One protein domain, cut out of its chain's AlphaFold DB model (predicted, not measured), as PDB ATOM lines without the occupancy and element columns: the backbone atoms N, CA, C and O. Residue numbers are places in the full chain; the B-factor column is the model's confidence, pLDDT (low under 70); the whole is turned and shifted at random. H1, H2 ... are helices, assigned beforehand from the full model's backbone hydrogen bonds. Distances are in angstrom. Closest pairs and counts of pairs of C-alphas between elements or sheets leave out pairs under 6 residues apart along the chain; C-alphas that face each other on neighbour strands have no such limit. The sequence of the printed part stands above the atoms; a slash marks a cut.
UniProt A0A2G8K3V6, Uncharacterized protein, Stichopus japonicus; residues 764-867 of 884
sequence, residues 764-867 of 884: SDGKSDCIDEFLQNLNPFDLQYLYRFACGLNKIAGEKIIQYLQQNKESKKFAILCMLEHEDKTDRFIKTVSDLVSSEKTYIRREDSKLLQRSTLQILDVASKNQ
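AT A GLANCE: This is residues 764 to 867 of the 884 residues of an uncharacterized protein of Stichopus japonicus (UniProt A0A2G8K3V6). Short H1 sits at one end, beside a core of H2, H3 and H4 folded back and forth; H6 packs steeply across H4 on the other side, and H5 packs on H6. The 104 printed residues hold six named helices, H1 to H6, and no named strand: all helix, compact, radius of gyration of the C-alphas 13.7 A, spans 40 by 30 by 21 A.

IN THESE COORDINATES: H1, residues 771 to 775, begins at C-alpha (-24.543, -28.269, 32.922). H2 is 784 to 793, H3 795 to 806, H4 811 to 819, H5 827 to 839. H6, 850 to 865, 22.2 A long, ends at (-13.174, -52.255, 12.513).

HOW THE PARTS SIT: H3 and H4, a hairpin, touch at 17 degrees, a shallow tilt; C-alphas 806 and 812 are closest, 4.8 A. H4 touches H6 at C-alphas 817 and 855, 6.2 A. Every O i to N i+4 pair is within hydrogen-bond range except in H4, 3 of 5.

THE WHOLE: The printed part has no cut and no long link. Residues 836 to 855 are among those under pLDDT 70.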
ATOM      1  N   SER A 764     -31.429 -35.682  32.609       88.31
ATOM      2  CA  SER A 764     -32.505 -36.149  31.724       88.31
ATOM      3  C   SER A 764     -33.790 -35.342  31.866       88.31
ATOM      4  O   SER A 764     -34.400 -35.008  30.852       88.31
ATOM      5  N   ASP A 765     -34.160 -34.972  33.093       80.38
ATOM      6  CA  ASP A 765     -35.442 -34.319  33.396       80.38
ATOM      7  C   ASP A 765     -35.472 -32.826  33.034       80.38
ATOM      8  O   ASP A 765     -36.505 -32.171  33.149       80.38
ATOM      9  N   GLY A 766     -34.337 -32.266  32.599       65.62
ATOM     10  CA  GLY A 766     -34.224 -30.845  32.260       65.62
ATOM     11  C   GLY A 766     -34.283 -29.914  33.474       65.62
ATOM     12  O   GLY A 766     -34.544 -28.731  33.297       65.62
ATOM     13  N   LYS A 767     -34.043 -30.433  34.686       63.41
ATOM     14  CA  LYS A 767     -34.036 -29.664  35.944       63.41
ATOM     15  C   LYS A 767     -32.808 -28.762  36.090       63.41
ATOM     16  O   LYS A 767     -32.883 -27.726  36.739       63.41
ATOM     17  N   SER A 768     -31.683 -29.151  35.487       65.25
ATOM     18  CA  SER A 768     -30.453 -28.358  35.478       65.25
ATOM     19  C   SER A 768     -30.409 -27.425  34.264       65.25
ATOM     20  O   SER A 768     -30.126 -27.874  33.150       65.25
ATOM     21  N   ASP A 769     -30.598 -26.124  34.496       63.88
ATOM     22  CA  ASP A 769     -30.517 -25.081  33.462       63.88
ATOM     23  C   ASP A 769     -29.087 -24.891  32.904       63.88
ATOM     24  O   ASP A 769     -28.925 -24.508  31.745       63.88
ATOM     25  N   CYS A 770     -28.039 -25.200  33.689       81.44
ATOM     26  CA  CYS A 770     -26.629 -25.042  33.301       81.44
ATOM     27  C   CYS A 770     -25.768 -26.260  33.690       81.44
ATOM     28  O   CYS A 770     -25.435 -26.459  34.858       81.44
ATOM     29  N   ILE A 771     -25.367 -27.065  32.698       85.88
ATOM     30  CA  ILE A 771     -24.543 -28.269  32.922       85.88
ATOM     31  C   ILE A 771     -23.139 -27.946  33.450       85.88
ATOM     32  O   ILE A 771     -22.598 -28.710  34.248       85.88
ATOM     33  N   ASP A 772     -22.567 -26.811  33.036       83.44
ATOM     34  CA  ASP A 772     -21.229 -26.392  33.451       83.44
ATOM     35  C   ASP A 772     -21.178 -26.115  34.955       83.44
ATOM     36  O   ASP A 772     -20.258 -26.566  35.630       83.44
ATOM     37  N   GLU A 773     -22.197 -25.440  35.494       84.69
ATOM     38  CA  GLU A 773     -22.317 -25.157  36.927       84.69
ATOM     39  C   GLU A 773     -22.606 -26.429  37.735       84.69
ATOM     40  O   GLU A 773     -22.042 -26.623  38.813       84.69
ATOM     41  N   PHE A 774     -23.438 -27.325  37.197       86.94
ATOM     42  CA  PHE A 774     -23.781 -28.585  37.856       86.94
ATOM     43  C   PHE A 774     -22.573 -29.523  38.002       86.94
ATOM     44  O   PHE A 774     -22.389 -30.144  39.048       86.94
ATOM     45  N   LEU A 775     -21.718 -29.605  36.976       87.50
ATOM     46  CA  LEU A 775     -20.572 -30.521  36.940       87.50
ATOM     47  C   LEU A 775     -19.239 -29.873  37.357       87.50
ATOM     48  O   LEU A 775     -18.229 -30.568  37.414       87.50
ATOM     49  N   GLN A 776     -19.211 -28.576  37.687       82.19
ATOM     50  CA  GLN A 776     -17.975 -27.811  37.936       82.19
ATOM     51  C   GLN A 776     -17.041 -28.412  39.001       82.19
ATOM     52  O   GLN A 776     -15.825 -28.250  38.919       82.19
ATOM     53  N   ASN A 777     -17.600 -29.092  40.008       82.06
ATOM     54  CA  ASN A 777     -16.851 -29.661  41.133       82.06
ATOM     55  C   ASN A 777     -16.559 -31.160  40.968       82.06
ATOM     56  O   ASN A 777     -16.034 -31.780  41.890       82.06
ATOM     57  N   LEU A 778     -16.898 -31.747  39.820       87.19
ATOM     58  CA  LEU A 778     -16.671 -33.153  39.521       87.19
ATOM     59  C   LEU A 778     -15.562 -33.248  38.478       87.19
ATOM     60  O   LEU A 778     -15.740 -32.889  37.320       87.19
ATOM     61  N   ASN A 779     -14.384 -33.715  38.886       83.44
ATOM     62  CA  ASN A 779     -13.282 -33.897  37.947       83.44
ATOM     63  C   ASN A 779     -13.503 -35.193  37.137       83.44
ATOM     64  O   ASN A 779     -13.491 -36.269  37.740       83.44
ATOM     65  N   PRO A 780     -13.626 -35.146  35.793       83.56
ATOM     66  CA  PRO A 780     -13.857 -36.342  34.976       83.56
ATOM     67  C   PRO A 780     -12.747 -37.393  35.044       83.56
ATOM     68  O   PRO A 780     -13.005 -38.573  34.823       83.56
ATOM     69  N   PHE A 781     -11.515 -36.987  35.359       79.31
ATOM     70  CA  PHE A 781     -10.380 -37.901  35.488       79.31
ATOM     71  C   PHE A 781     -10.300 -38.563  36.868       79.31
ATOM     72  O   PHE A 781      -9.746 -39.654  36.972       79.31
ATOM     73  N   ASP A 782     -10.833 -37.931  37.922       80.50
ATOM     74  CA  ASP A 782     -11.004 -38.603  39.219       80.50
ATOM     75  C   ASP A 782     -12.262 -39.478  39.200       80.50
ATOM     76  O   ASP A 782     -12.204 -40.658  39.518       80.50
ATOM     77  N   LEU A 783     -13.394 -38.947  38.749       87.25
ATOM     78  CA  LEU A 783     -14.702 -39.601  38.844       87.25
ATOM     79  C   LEU A 783     -15.107 -40.282  37.538       87.25
ATOM     80  O   LEU A 783     -16.251 -40.194  37.095       87.25
ATOM     81  N   GLN A 784     -14.153 -40.937  36.880       86.19
ATOM     82  CA  GLN A 784     -14.372 -41.464  35.537       86.19
ATOM     83  C   GLN A 784     -15.557 -42.436  35.439       86.19
ATOM     84  O   GLN A 784     -16.246 -42.456  34.416       86.19
ATOM     85  N   TYR A 785     -15.813 -43.243  36.474       90.50
ATOM     86  CA  TYR A 785     -16.900 -44.210  36.433       90.50
ATOM     87  C   TYR A 785     -18.246 -43.526  36.628       90.50
ATOM     88  O   TYR A 785     -19.182 -43.904  35.936       90.50
ATOM     89  N   LEU A 786     -18.331 -42.462  37.437       94.31
ATOM     90  CA  LEU A 786     -19.545 -41.642  37.552       94.31
ATOM     91  C   LEU A 786     -20.021 -41.165  36.173       94.31
ATOM     92  O   LEU A 786     -21.181 -41.365  35.812       94.31
ATOM     93  N   TYR A 787     -19.121 -40.589  35.370       92.56
ATOM     94  CA  TYR A 787     -19.468 -40.090  34.034       92.56
ATOM     95  C   TYR A 787     -19.885 -41.209  33.080       92.56
ATOM     96  O   TYR A 787     -20.883 -41.079  32.371       92.56
ATOM     97  N   ARG A 788     -19.141 -42.320  33.069       91.81
ATOM     98  CA  ARG A 788     -19.441 -43.471  32.210       91.81
ATOM     99  C   ARG A 788     -20.782 -44.102  32.576       91.81
ATOM    100  O   ARG A 788     -21.629 -44.268  31.704       91.81
ATOM    101  N   PHE A 789     -21.007 -44.360  33.861       95.38
ATOM    102  CA  PHE A 789     -22.269 -44.888  34.363       95.38
ATOM    103  C   PHE A 789     -23.431 -43.966  34.015       95.38
ATOM    104  O   PHE A 789     -24.406 -44.437  33.447       95.38
ATOM    105  N   ALA A 790     -23.319 -42.653  34.238       95.50
ATOM    106  CA  ALA A 790     -24.399 -41.722  33.911       95.50
ATOM    107  C   ALA A 790     -24.769 -41.771  32.414       95.50
ATOM    108  O   ALA A 790     -25.951 -41.745  32.070       95.50
ATOM    109  N   CYS A 791     -23.774 -41.927  31.530       92.88
ATOM    110  CA  CYS A 791     -24.004 -42.094  30.092       92.88
ATOM    111  C   CYS A 791     -24.678 -43.427  29.741       92.88
ATOM    112  O   CYS A 791     -25.593 -43.452  28.920       92.88
ATOM    113  N   GLY A 792     -24.267 -44.534  30.366       92.12
ATOM    114  CA  GLY A 792     -24.887 -45.846  30.147       92.12
ATOM    115  C   GLY A 792     -26.257 -46.016  30.821       92.12
ATOM    116  O   GLY A 792     -27.053 -46.857  30.404       92.12
ATOM    117  N   LEU A 793     -26.553 -45.236  31.867       93.81
ATOM    118  CA  LEU A 793     -27.828 -45.255  32.588       93.81
ATOM    119  C   LEU A 793     -28.926 -44.499  31.829       93.81
ATOM    120  O   LEU A 793     -30.067 -44.957  31.809       93.81
ATOM    121  N   ASN A 794     -28.601 -43.362  31.204       91.88
ATOM    122  CA  ASN A 794     -29.571 -42.549  30.473       91.88
ATOM    123  C   ASN A 794     -28.962 -41.902  29.218       91.88
ATOM    124  O   ASN A 794     -28.066 -41.064  29.300       91.88
ATOM    125  N   LYS A 795     -29.530 -42.222  28.048       88.44
ATOM    126  CA  LYS A 795     -29.053 -41.743  26.738       88.44
ATOM    127  C   LYS A 795     -29.074 -40.214  26.597       88.44
ATOM    128  O   LYS A 795     -28.141 -39.645  26.038       88.44
ATOM    129  N   ILE A 796     -30.108 -39.540  27.111       88.56
ATOM    130  CA  ILE A 796     -30.248 -38.074  27.020       88.56
ATOM    131  C   ILE A 796     -29.188 -37.393  27.890       88.56
ATOM    132  O   ILE A 796     -28.508 -36.471  27.434       88.56
ATOM    133  N   ALA A 797     -29.020 -37.862  29.128       90.75
ATOM    134  CA  ALA A 797     -27.972 -37.373  30.017       90.75
ATOM    135  C   ALA A 797     -26.581 -37.619  29.415       90.75
ATOM    136  O   ALA A 797     -25.759 -36.703  29.372       90.75
ATOM    137  N   GLY A 798     -26.351 -38.817  28.867       89.38
ATOM    138  CA  GLY A 798     -25.106 -39.181  28.203       89.38
ATOM    139  C   GLY A 798     -24.749 -38.247  27.052       89.38
ATOM    140  O   GLY A 798     -23.631 -37.741  26.987       89.38
ATOM    141  N   GLU A 799     -25.705 -37.915  26.183       85.94
ATOM    142  CA  GLU A 799     -25.477 -36.959  25.094       85.94
ATOM    143  C   GLU A 799     -25.083 -35.559  25.585       85.94
ATOM    144  O   GLU A 799     -24.236 -34.916  24.957       85.94
ATOM    145  N   LYS A 800     -25.665 -35.085  26.694       88.25
ATOM    146  CA  LYS A 800     -25.303 -33.798  27.309       88.25
ATOM    147  C   LYS A 800     -23.906 -33.846  27.932       88.25
ATOM    148  O   LYS A 800     -23.104 -32.945  27.694       88.25
ATOM    149  N   ILE A 801     -23.586 -34.915  28.662       90.06
ATOM    150  CA  ILE A 801     -22.264 -35.143  29.267       90.06
ATOM    151  C   ILE A 801     -21.174 -35.193  28.194       90.06
ATOM    152  O   ILE A 801     -20.144 -34.533  28.315       90.06
ATOM    153  N   ILE A 802     -21.398 -35.942  27.116       86.44
ATOM    154  CA  ILE A 802     -20.446 -36.053  26.007       86.44
ATOM    155  C   ILE A 802     -20.199 -34.677  25.379       86.44
ATOM    156  O   ILE A 802     -19.050 -34.329  25.111       86.44
ATOM    157  N   GLN A 803     -21.250 -33.875  25.174       84.75
ATOM    158  CA  GLN A 803     -21.114 -32.512  24.651       84.75
ATOM    159  C   GLN A 803     -20.302 -31.617  25.585       84.75
ATOM    160  O   GLN A 803     -19.416 -30.914  25.107       84.75
ATOM    161  N   TYR A 804     -20.558 -31.683  26.892       86.81
ATOM    162  CA  TYR A 804     -19.785 -30.981  27.916       86.81
ATOM    163  C   TYR A 804     -18.292 -31.358  27.856       86.81
ATOM    164  O   TYR A 804     -17.430 -30.494  27.692       86.81
ATOM    165  N   LEU A 805     -17.972 -32.656  27.852       85.00
ATOM    166  CA  LEU A 805     -16.589 -33.148  27.796       85.00
ATOM    167  C   LEU A 805     -15.874 -32.794  26.479       85.00
ATOM    168  O   LEU A 805     -14.653 -32.654  26.453       85.00
ATOM    169  N   GLN A 806     -16.604 -32.631  25.374       78.81
ATOM    170  CA  GLN A 806     -16.024 -32.261  24.079       78.81
ATOM    171  C   GLN A 806     -15.557 -30.798  24.000       78.81
ATOM    172  O   GLN A 806     -14.763 -30.470  23.112       78.81
ATOM    173  N   GLN A 807     -16.005 -29.928  24.910       77.00
ATOM    174  CA  GLN A 807     -15.607 -28.516  24.930       77.00
ATOM    175  C   GLN A 807     -14.136 -28.331  25.339       77.00
ATOM    176  O   GLN A 807     -13.471 -27.415  24.854       77.00
ATOM    177  N   ASN A 808     -13.590 -29.236  26.160       69.31
ATOM    178  CA  ASN A 808     -12.201 -29.204  26.613       69.31
ATOM    179  C   ASN A 808     -11.329 -30.196  25.815       69.31
ATOM    180  O   ASN A 808     -11.650 -31.379  25.705       69.31
ATOM    181  N   LYS A 809     -10.192 -29.732  25.272       63.94
ATOM    182  CA  LYS A 809      -9.256 -30.571  24.498       63.94
ATOM    183  C   LYS A 809      -8.767 -31.802  25.272       63.94
ATOM    184  O   LYS A 809      -8.643 -32.860  24.660       63.94
ATOM    185  N   GLU A 810      -8.516 -31.688  26.576       63.44
ATOM    186  CA  GLU A 810      -8.050 -32.818  27.396       63.44
ATOM    187  C   GLU A 810      -9.165 -33.846  27.642       63.44
ATOM    188  O   GLU A 810      -8.929 -35.054  27.614       63.44
ATOM    189  N   SER A 811     -10.406 -33.379  27.781       69.38
ATOM    190  CA  SER A 811     -11.584 -34.211  28.045       69.38
ATOM    191  C   SER A 811     -12.168 -34.875  26.787       69.38
ATOM    192  O   SER A 811     -12.916 -35.845  26.904       69.38
ATOM    193  N   LYS A 812     -11.777 -34.454  25.574       70.81
ATOM    194  CA  LYS A 812     -12.209 -35.085  24.308       70.81
ATOM    195  C   LYS A 812     -11.865 -36.572  24.215       70.81
ATOM    196  O   LYS A 812     -12.688 -37.353  23.745       70.81
ATOM    197  N   LYS A 813     -10.670 -36.972  24.670       69.94
ATOM    198  CA  LYS A 813     -10.270 -38.393  24.715       69.94
ATOM    199  C   LYS A 813     -11.153 -39.182  25.688       69.94
ATOM    200  O   LYS A 813     -11.527 -40.316  25.404       69.94
ATOM    201  N   PHE A 814     -11.512 -38.557  26.807       75.69
ATOM    202  CA  PHE A 814     -12.363 -39.141  27.837       75.69
ATOM    203  C   PHE A 814     -13.834 -39.269  27.393       75.69
ATOM    204  O   PHE A 814     -14.481 -40.270  27.692       75.69
ATOM    205  N   ALA A 815     -14.343 -38.327  26.590       79.44
ATOM    206  CA  ALA A 815     -15.709 -38.351  26.054       79.44
ATOM    207  C   ALA A 815     -16.039 -39.635  25.269       79.44
ATOM    208  O   ALA A 815     -17.181 -40.086  25.264       79.44
ATOM    209  N   ILE A 816     -15.048 -40.270  24.640       74.31
ATOM    210  CA  ILE A 816     -15.250 -41.530  23.911       74.31
ATOM    211  C   ILE A 816     -15.520 -42.697  24.849       74.31
ATOM    212  O   ILE A 816     -16.351 -43.537  24.526       74.31
ATOM    213  N   LEU A 817     -14.862 -42.749  26.010       79.25
ATOM    214  CA  LEU A 817     -15.153 -43.782  27.005       79.25
ATOM    215  C   LEU A 817     -16.612 -43.708  27.452       79.25
ATOM    216  O   LEU A 817     -17.222 -44.743  27.673       79.25
ATOM    217  N   CYS A 818     -17.171 -42.498  27.523       85.44
ATOM    218  CA  CYS A 818     -18.591 -42.276  27.782       85.44
ATOM    219  C   CYS A 818     -19.472 -42.712  26.598       85.44
ATOM    220  O   CYS A 818     -20.508 -43.334  26.796       85.44
ATOM    221  N   MET A 819     -19.045 -42.451  25.358       80.25
ATOM    222  CA  MET A 819     -19.762 -42.909  24.161       80.25
ATOM    223  C   MET A 819     -19.808 -44.438  24.027       80.25
ATOM    224  O   MET A 819     -20.782 -44.966  23.502       80.25
ATOM    225  N   LEU A 820     -18.774 -45.147  24.494       79.62
ATOM    226  CA  LEU A 820     -18.729 -46.614  24.499       79.62
ATOM    227  C   LEU A 820     -19.765 -47.247  25.438       79.62
ATOM    228  O   LEU A 820     -20.006 -48.445  25.340       79.62
ATOM    229  N   GLU A 821     -20.378 -46.466  26.328       86.69
ATOM    230  CA  GLU A 821     -21.437 -46.946  27.219       86.69
ATOM    231  C   GLU A 821     -22.808 -47.000  26.529       86.69
ATOM    232  O   GLU A 821     -23.724 -47.637  27.043       86.69
ATOM    233  N   HIS A 822     -22.958 -46.368  25.357       81.75
ATOM    234  CA  HIS A 822     -24.184 -46.426  24.566       81.75
ATOM    235  C   HIS A 822     -24.221 -47.702  23.707       81.75
ATOM    236  O   HIS A 822     -23.259 -48.019  23.007       81.75
ATOM    237  N   GLU A 823     -25.360 -48.399  23.696       68.06
ATOM    238  CA  GLU A 823     -25.550 -49.615  22.884       68.06
ATOM    239  C   GLU A 823     -25.577 -49.307  21.376       68.06
ATOM    240  O   GLU A 823     -24.995 -50.033  20.567       68.06
ATOM    241  N   ASP A 824     -26.183 -48.175  21.003       66.44
ATOM    242  CA  ASP A 824     -26.246 -47.696  19.625       66.44
ATOM    243  C   ASP A 824     -24.965 -46.931  19.261       66.44
ATOM    244  O   ASP A 824     -24.828 -45.731  19.536       66.44
ATOM    245  N   LYS A 825     -24.028 -47.587  18.570       67.88
ATOM    246  CA  LYS A 825     -22.878 -46.911  17.942       67.88
ATOM    247  C   LYS A 825     -23.350 -46.089  16.735       67.88
ATOM    248  O   LYS A 825     -23.231 -46.513  15.593       67.88
ATOM    249  N   THR A 826     -23.933 -44.922  17.005       66.50
ATOM    250  CA  THR A 826     -24.511 -44.017  15.995       66.50
ATOM    251  C   THR A 826     -23.482 -43.523  14.968       66.50
ATOM    252  O   THR A 826     -22.291 -43.416  15.264       66.50
ATOM    253  N   ASP A 827     -23.938 -43.088  13.789       68.69
ATOM    254  CA  ASP A 827     -23.080 -42.425  12.786       68.69
ATOM    255  C   ASP A 827     -22.316 -41.225  13.371       68.69
ATOM    256  O   ASP A 827     -21.183 -40.936  12.987       68.69
ATOM    257  N   ARG A 828     -22.905 -40.544  14.366       67.62
ATOM    258  CA  ARG A 828     -22.265 -39.460  15.126       67.62
ATOM    259  C   ARG A 828     -21.060 -39.948  15.936       67.62
ATOM    260  O   ARG A 828     -20.059 -39.233  16.005       67.62
ATOM    261  N   PHE A 829     -21.137 -41.136  16.537       70.81
ATOM    262  CA  PHE A 829     -20.019 -41.764  17.247       70.81
ATOM    263  C   PHE A 829     -18.879 -42.097  16.282       70.81
ATOM    264  O   PHE A 829     -17.750 -41.661  16.507       70.81
ATOM    265  N   ILE A 830     -19.182 -42.765  15.163       74.06
ATOM    266  CA  ILE A 830     -18.182 -43.097  14.135       74.06
ATOM    267  C   ILE A 830     -17.558 -41.833  13.540       74.06
ATOM    268  O   ILE A 830     -16.340 -41.764  13.387       74.06
ATOM    269  N   LYS A 831     -18.355 -40.788  13.294       74.12
ATOM    270  CA  LYS A 831     -17.857 -39.482  12.854       74.12
ATOM    271  C   LYS A 831     -16.923 -38.842  13.882       74.12
ATOM    272  O   LYS A 831     -15.873 -38.349  13.504       74.12
ATOM    273  N   THR A 832     -17.257 -38.895  15.171       71.06
ATOM    274  CA  THR A 832     -16.405 -38.337  16.239       71.06
ATOM    275  C   THR A 832     -15.078 -39.092  16.351       71.06
ATOM    276  O   THR A 832     -14.025 -38.470  16.476       71.06
ATOM    277  N   VAL A 833     -15.113 -40.426  16.259       71.75
ATOM    278  CA  VAL A 833     -13.910 -41.273  16.185       71.75
ATOM    279  C   VAL A 833     -13.084 -40.909  14.951       71.75
ATOM    280  O   VAL A 833     -11.883 -40.681  15.068       71.75
ATOM    281  N   SER A 834     -13.724 -40.766  13.789       73.00
ATOM    282  CA  SER A 834     -13.066 -40.346  12.551       73.00
ATOM    283  C   SER A 834     -12.419 -38.973  12.676       73.00
ATOM    284  O   SER A 834     -11.257 -38.821  12.308       73.00
ATOM    285  N   ASP A 835     -13.117 -37.988  13.235       71.12
ATOM    286  CA  ASP A 835     -12.605 -36.634  13.433       71.12
ATOM    287  C   ASP A 835     -11.394 -36.642  14.375       71.12
ATOM    288  O   ASP A 835     -10.399 -35.978  14.100       71.12
ATOM    289  N   LEU A 836     -11.415 -37.427  15.452       68.06
ATOM    290  CA  LEU A 836     -10.294 -37.523  16.398       68.06
ATOM    291  C   LEU A 836      -9.063 -38.220  15.818       68.06
ATOM    292  O   LEU A 836      -7.937 -37.824  16.111       68.06
ATOM    293  N   VAL A 837      -9.278 -39.235  14.987       68.62
ATOM    294  CA  VAL A 837      -8.207 -39.995  14.337       68.62
ATOM    295  C   VAL A 837      -7.656 -39.256  13.103       68.62
ATOM    296  O   VAL A 837      -6.495 -39.438  12.736       68.62
ATOM    297  N   SER A 838      -8.467 -38.388  12.487       66.94
ATOM    298  CA  SER A 838      -8.118 -37.631  11.272       66.94
ATOM    299  C   SER A 838      -7.616 -36.204  11.529       66.94
ATOM    300  O   SER A 838      -6.932 -35.648  10.674       66.94
ATOM    301  N   SER A 839      -7.963 -35.574  12.660       60.56
ATOM    302  CA  SER A 839      -7.635 -34.161  12.937       60.56
ATOM    303  C   SER A 839      -6.223 -33.927  13.479       60.56
ATOM    304  O   SER A 839      -5.618 -32.904  13.163       60.56
ATOM    305  N   GLU A 840      -5.671 -34.860  14.257       59.22
ATOM    306  CA  GLU A 840      -4.319 -34.787  14.822       59.22
ATOM    307  C   GLU A 840      -3.690 -36.189  14.870       59.22
ATOM    308  O   GLU A 840      -4.389 -37.200  14.930       59.22
ATOM    309  N   LYS A 841      -2.351 -36.278  14.855       58.84
ATOM    310  CA  LYS A 841      -1.649 -37.563  15.012       58.84
ATOM    311  C   LYS A 841      -2.021 -38.190  16.361       58.84
ATOM    312  O   LYS A 841      -1.687 -37.644  17.412       58.84
ATOM    313  N   THR A 842      -2.680 -39.348  16.338       59.19
ATOM    314  CA  THR A 842      -3.044 -40.088  17.551       59.19
ATOM    315  C   THR A 842      -1.825 -40.854  18.072       59.19
ATOM    316  O   THR A 842      -1.360 -41.799  17.444       59.19
ATOM    317  N   TYR A 843      -1.284 -40.439  19.219       60.97
ATOM    318  CA  TYR A 843      -0.181 -41.133  19.891       60.97
ATOM    319  C   TYR A 843      -0.710 -41.878  21.118       60.97
ATOM    320  O   TYR A 843      -1.352 -41.257  21.964       60.97
ATOM    321  N   ILE A 844      -0.382 -43.166  21.261       64.44
ATOM    322  CA  ILE A 844      -0.424 -43.839  22.566       64.44
ATOM    323  C   ILE A 844       0.884 -43.486  23.257       64.44
ATOM    324  O   ILE A 844       1.940 -44.040  22.943       64.44
ATOM    325  N   ARG A 845       0.846 -42.506  24.153       60.09
ATOM    326  CA  ARG A 845       2.045 -42.108  24.884       60.09
ATOM    327  C   ARG A 845       2.187 -42.981  26.122       60.09
ATOM    328  O   ARG A 845       1.208 -43.206  26.825       60.09
ATOM    329  N   ARG A 846       3.404 -43.433  26.433       52.44
ATOM    330  CA  ARG A 846       3.671 -44.209  27.665       52.44
ATOM    331  C   ARG A 846       3.343 -43.433  28.953       52.44
ATOM    332  O   ARG A 846       3.121 -44.057  29.993       52.44
ATOM    333  N   GLU A 847       3.308 -42.104  28.859       51.59
ATOM    334  CA  GLU A 847       2.999 -41.149  29.932       51.59
ATOM    335  C   GLU A 847       1.502 -40.921  30.172       51.59
ATOM    336  O   GLU A 847       1.135 -40.492  31.264       51.59
ATOM    337  N   ASP A 848       0.648 -41.212  29.181       61.22
ATOM    338  CA  ASP A 848      -0.802 -41.115  29.342       61.22
ATOM    339  C   ASP A 848      -1.220 -42.062  30.480       61.22
ATOM    340  O   ASP A 848      -0.649 -43.150  30.626       61.22
ATOM    341  N   SER A 849      -2.217 -41.681  31.290       60.78
ATOM    342  CA  SER A 849      -2.776 -42.605  32.283       60.78
ATOM    343  C   SER A 849      -3.192 -43.905  31.591       60.78
ATOM    344  O   SER A 849      -3.558 -43.905  30.412       60.78
ATOM    345  N   LYS A 850      -3.155 -45.042  32.295       66.88
ATOM    346  CA  LYS A 850      -3.592 -46.318  31.696       66.88
ATOM    347  C   LYS A 850      -5.022 -46.212  31.156       66.88
ATOM    348  O   LYS A 850      -5.323 -46.807  30.125       66.88
ATOM    349  N   LEU A 851      -5.856 -45.383  31.785       65.69
ATOM    350  CA  LEU A 851      -7.170 -45.007  31.281       65.69
ATOM    351  C   LEU A 851      -7.122 -44.362  29.884       65.69
ATOM    352  O   LEU A 851      -7.835 -44.803  28.987       65.69
ATOM    353  N   LEU A 852      -6.272 -43.352  29.682       66.56
ATOM    354  CA  LEU A 852      -6.104 -42.652  28.403       66.56
ATOM    355  C   LEU A 852      -5.431 -43.524  27.331       66.56
ATOM    356  O   LEU A 852      -5.779 -43.454  26.150       66.56
ATOM    357  N   GLN A 853      -4.490 -44.387  27.722       69.69
ATOM    358  CA  GLN A 853      -3.906 -45.381  26.816       69.69
ATOM    359  C   GLN A 853      -4.979 -46.363  26.335       69.69
ATOM    360  O   GLN A 853      -5.094 -46.611  25.135       69.69
ATOM    361  N   ARG A 854      -5.821 -46.863  27.251       67.62
ATOM    362  CA  ARG A 854      -6.949 -47.748  26.929       67.62
ATOM    363  C   ARG A 854      -8.007 -47.063  26.081       67.62
ATOM    364  O   ARG A 854      -8.449 -47.662  25.106       67.62
ATOM    365  N   SER A 855      -8.375 -45.819  26.395       67.19
ATOM    366  CA  SER A 855      -9.312 -45.064  25.560       67.19
ATOM    367  C   SER A 855      -8.764 -44.940  24.144       67.19
ATOM    368  O   SER A 855      -9.485 -45.178  23.186       67.19
ATOM    369  N   THR A 856      -7.466 -44.660  24.003       70.25
ATOM    370  CA  THR A 856      -6.807 -44.553  22.696       70.25
ATOM    371  C   THR A 856      -6.783 -45.884  21.943       70.25
ATOM    372  O   THR A 856      -7.087 -45.910  20.755       70.25
ATOM    373  N   LEU A 857      -6.502 -47.002  22.616       72.50
ATOM    374  CA  LEU A 857      -6.572 -48.336  22.007       72.50
ATOM    375  C   LEU A 857      -7.989 -48.693  21.546       72.50
ATOM    376  O   LEU A 857      -8.159 -49.187  20.436       72.50
ATOM    377  N   GLN A 858      -9.010 -48.393  22.352       69.31
ATOM    378  CA  GLN A 858     -10.406 -48.638  21.985       69.31
ATOM    379  C   GLN A 858     -10.857 -47.760  20.809       69.31
ATOM    380  O   GLN A 858     -11.571 -48.242  19.932       69.31
ATOM    381  N   ILE A 859     -10.401 -46.503  20.737       70.75
ATOM    382  CA  ILE A 859     -10.606 -45.637  19.562       70.75
ATOM    383  C   ILE A 859     -10.018 -46.290  18.311       70.75
ATOM    384  O   ILE A 859     -10.690 -46.350  17.285       70.75
ATOM    385  N   LEU A 860      -8.770 -46.765  18.388       72.81
ATOM    386  CA  LEU A 860      -8.068 -47.359  17.251       72.81
ATOM    387  C   LEU A 860      -8.701 -48.683  16.810       72.81
ATOM    388  O   LEU A 860      -8.833 -48.911  15.611       72.81
ATOM    389  N   ASP A 861      -9.148 -49.519  17.750       72.00
ATOM    390  CA  ASP A 861      -9.888 -50.752  17.455       72.00
ATOM    391  C   ASP A 861     -11.215 -50.450  16.742       72.00
ATOM    392  O   ASP A 861     -11.517 -51.033  15.699       72.00
ATOM    393  N   VAL A 862     -11.981 -49.471  17.235       72.19
ATOM    394  CA  VAL A 862     -13.221 -49.025  16.583       72.19
ATOM    395  C   VAL A 862     -12.938 -48.446  15.195       72.19
ATOM    396  O   VAL A 862     -13.638 -48.794  14.244       72.19
ATOM    397  N   ALA A 863     -11.921 -47.596  15.050       72.44
ATOM    398  CA  ALA A 863     -11.532 -47.011  13.769       72.44
ATOM    399  C   ALA A 863     -11.101 -48.088  12.758       72.44
ATOM    400  O   ALA A 863     -11.523 -48.048  11.602       72.44
ATOM    401  N   SER A 864     -10.333 -49.086  13.208       72.94
ATOM    402  CA  SER A 864      -9.890 -50.225  12.399       72.94
ATOM    403  C   SER A 864     -11.066 -51.079  11.924       72.94
ATOM    404  O   SER A 864     -11.211 -51.307  10.722       72.94
ATOM    405  N   LYS A 865     -11.966 -51.474  12.837       75.12
ATOM    406  CA  LYS A 865     -13.174 -52.255  12.513       75.12
ATOM    407  C   LYS A 865     -14.099 -51.543  11.523       75.12
ATOM    408  O   LYS A 865     -14.768 -52.210  10.741       75.12
ATOM    409  N   ASN A 866     -14.115 -50.209  11.536       73.12
ATOM    410  CA  ASN A 866     -14.939 -49.380  10.651       73.12
ATOM    411  C   ASN A 866     -14.174 -48.806   9.443       73.12
ATOM    412  O   ASN A 866     -14.700 -47.936   8.755       73.12
ATOM    413  N   GLN A 867     -12.953 -49.284   9.170       77.00
ATOM    414  CA  GLN A 867     -12.141 -48.900   8.003       77.00
ATOM    415  C   GLN A 867     -11.906 -47.382   7.864       77.00
ATOM    416  O   GLN A 867     -11.845 -46.841   6.759       77.00
TER     417      GLN A 867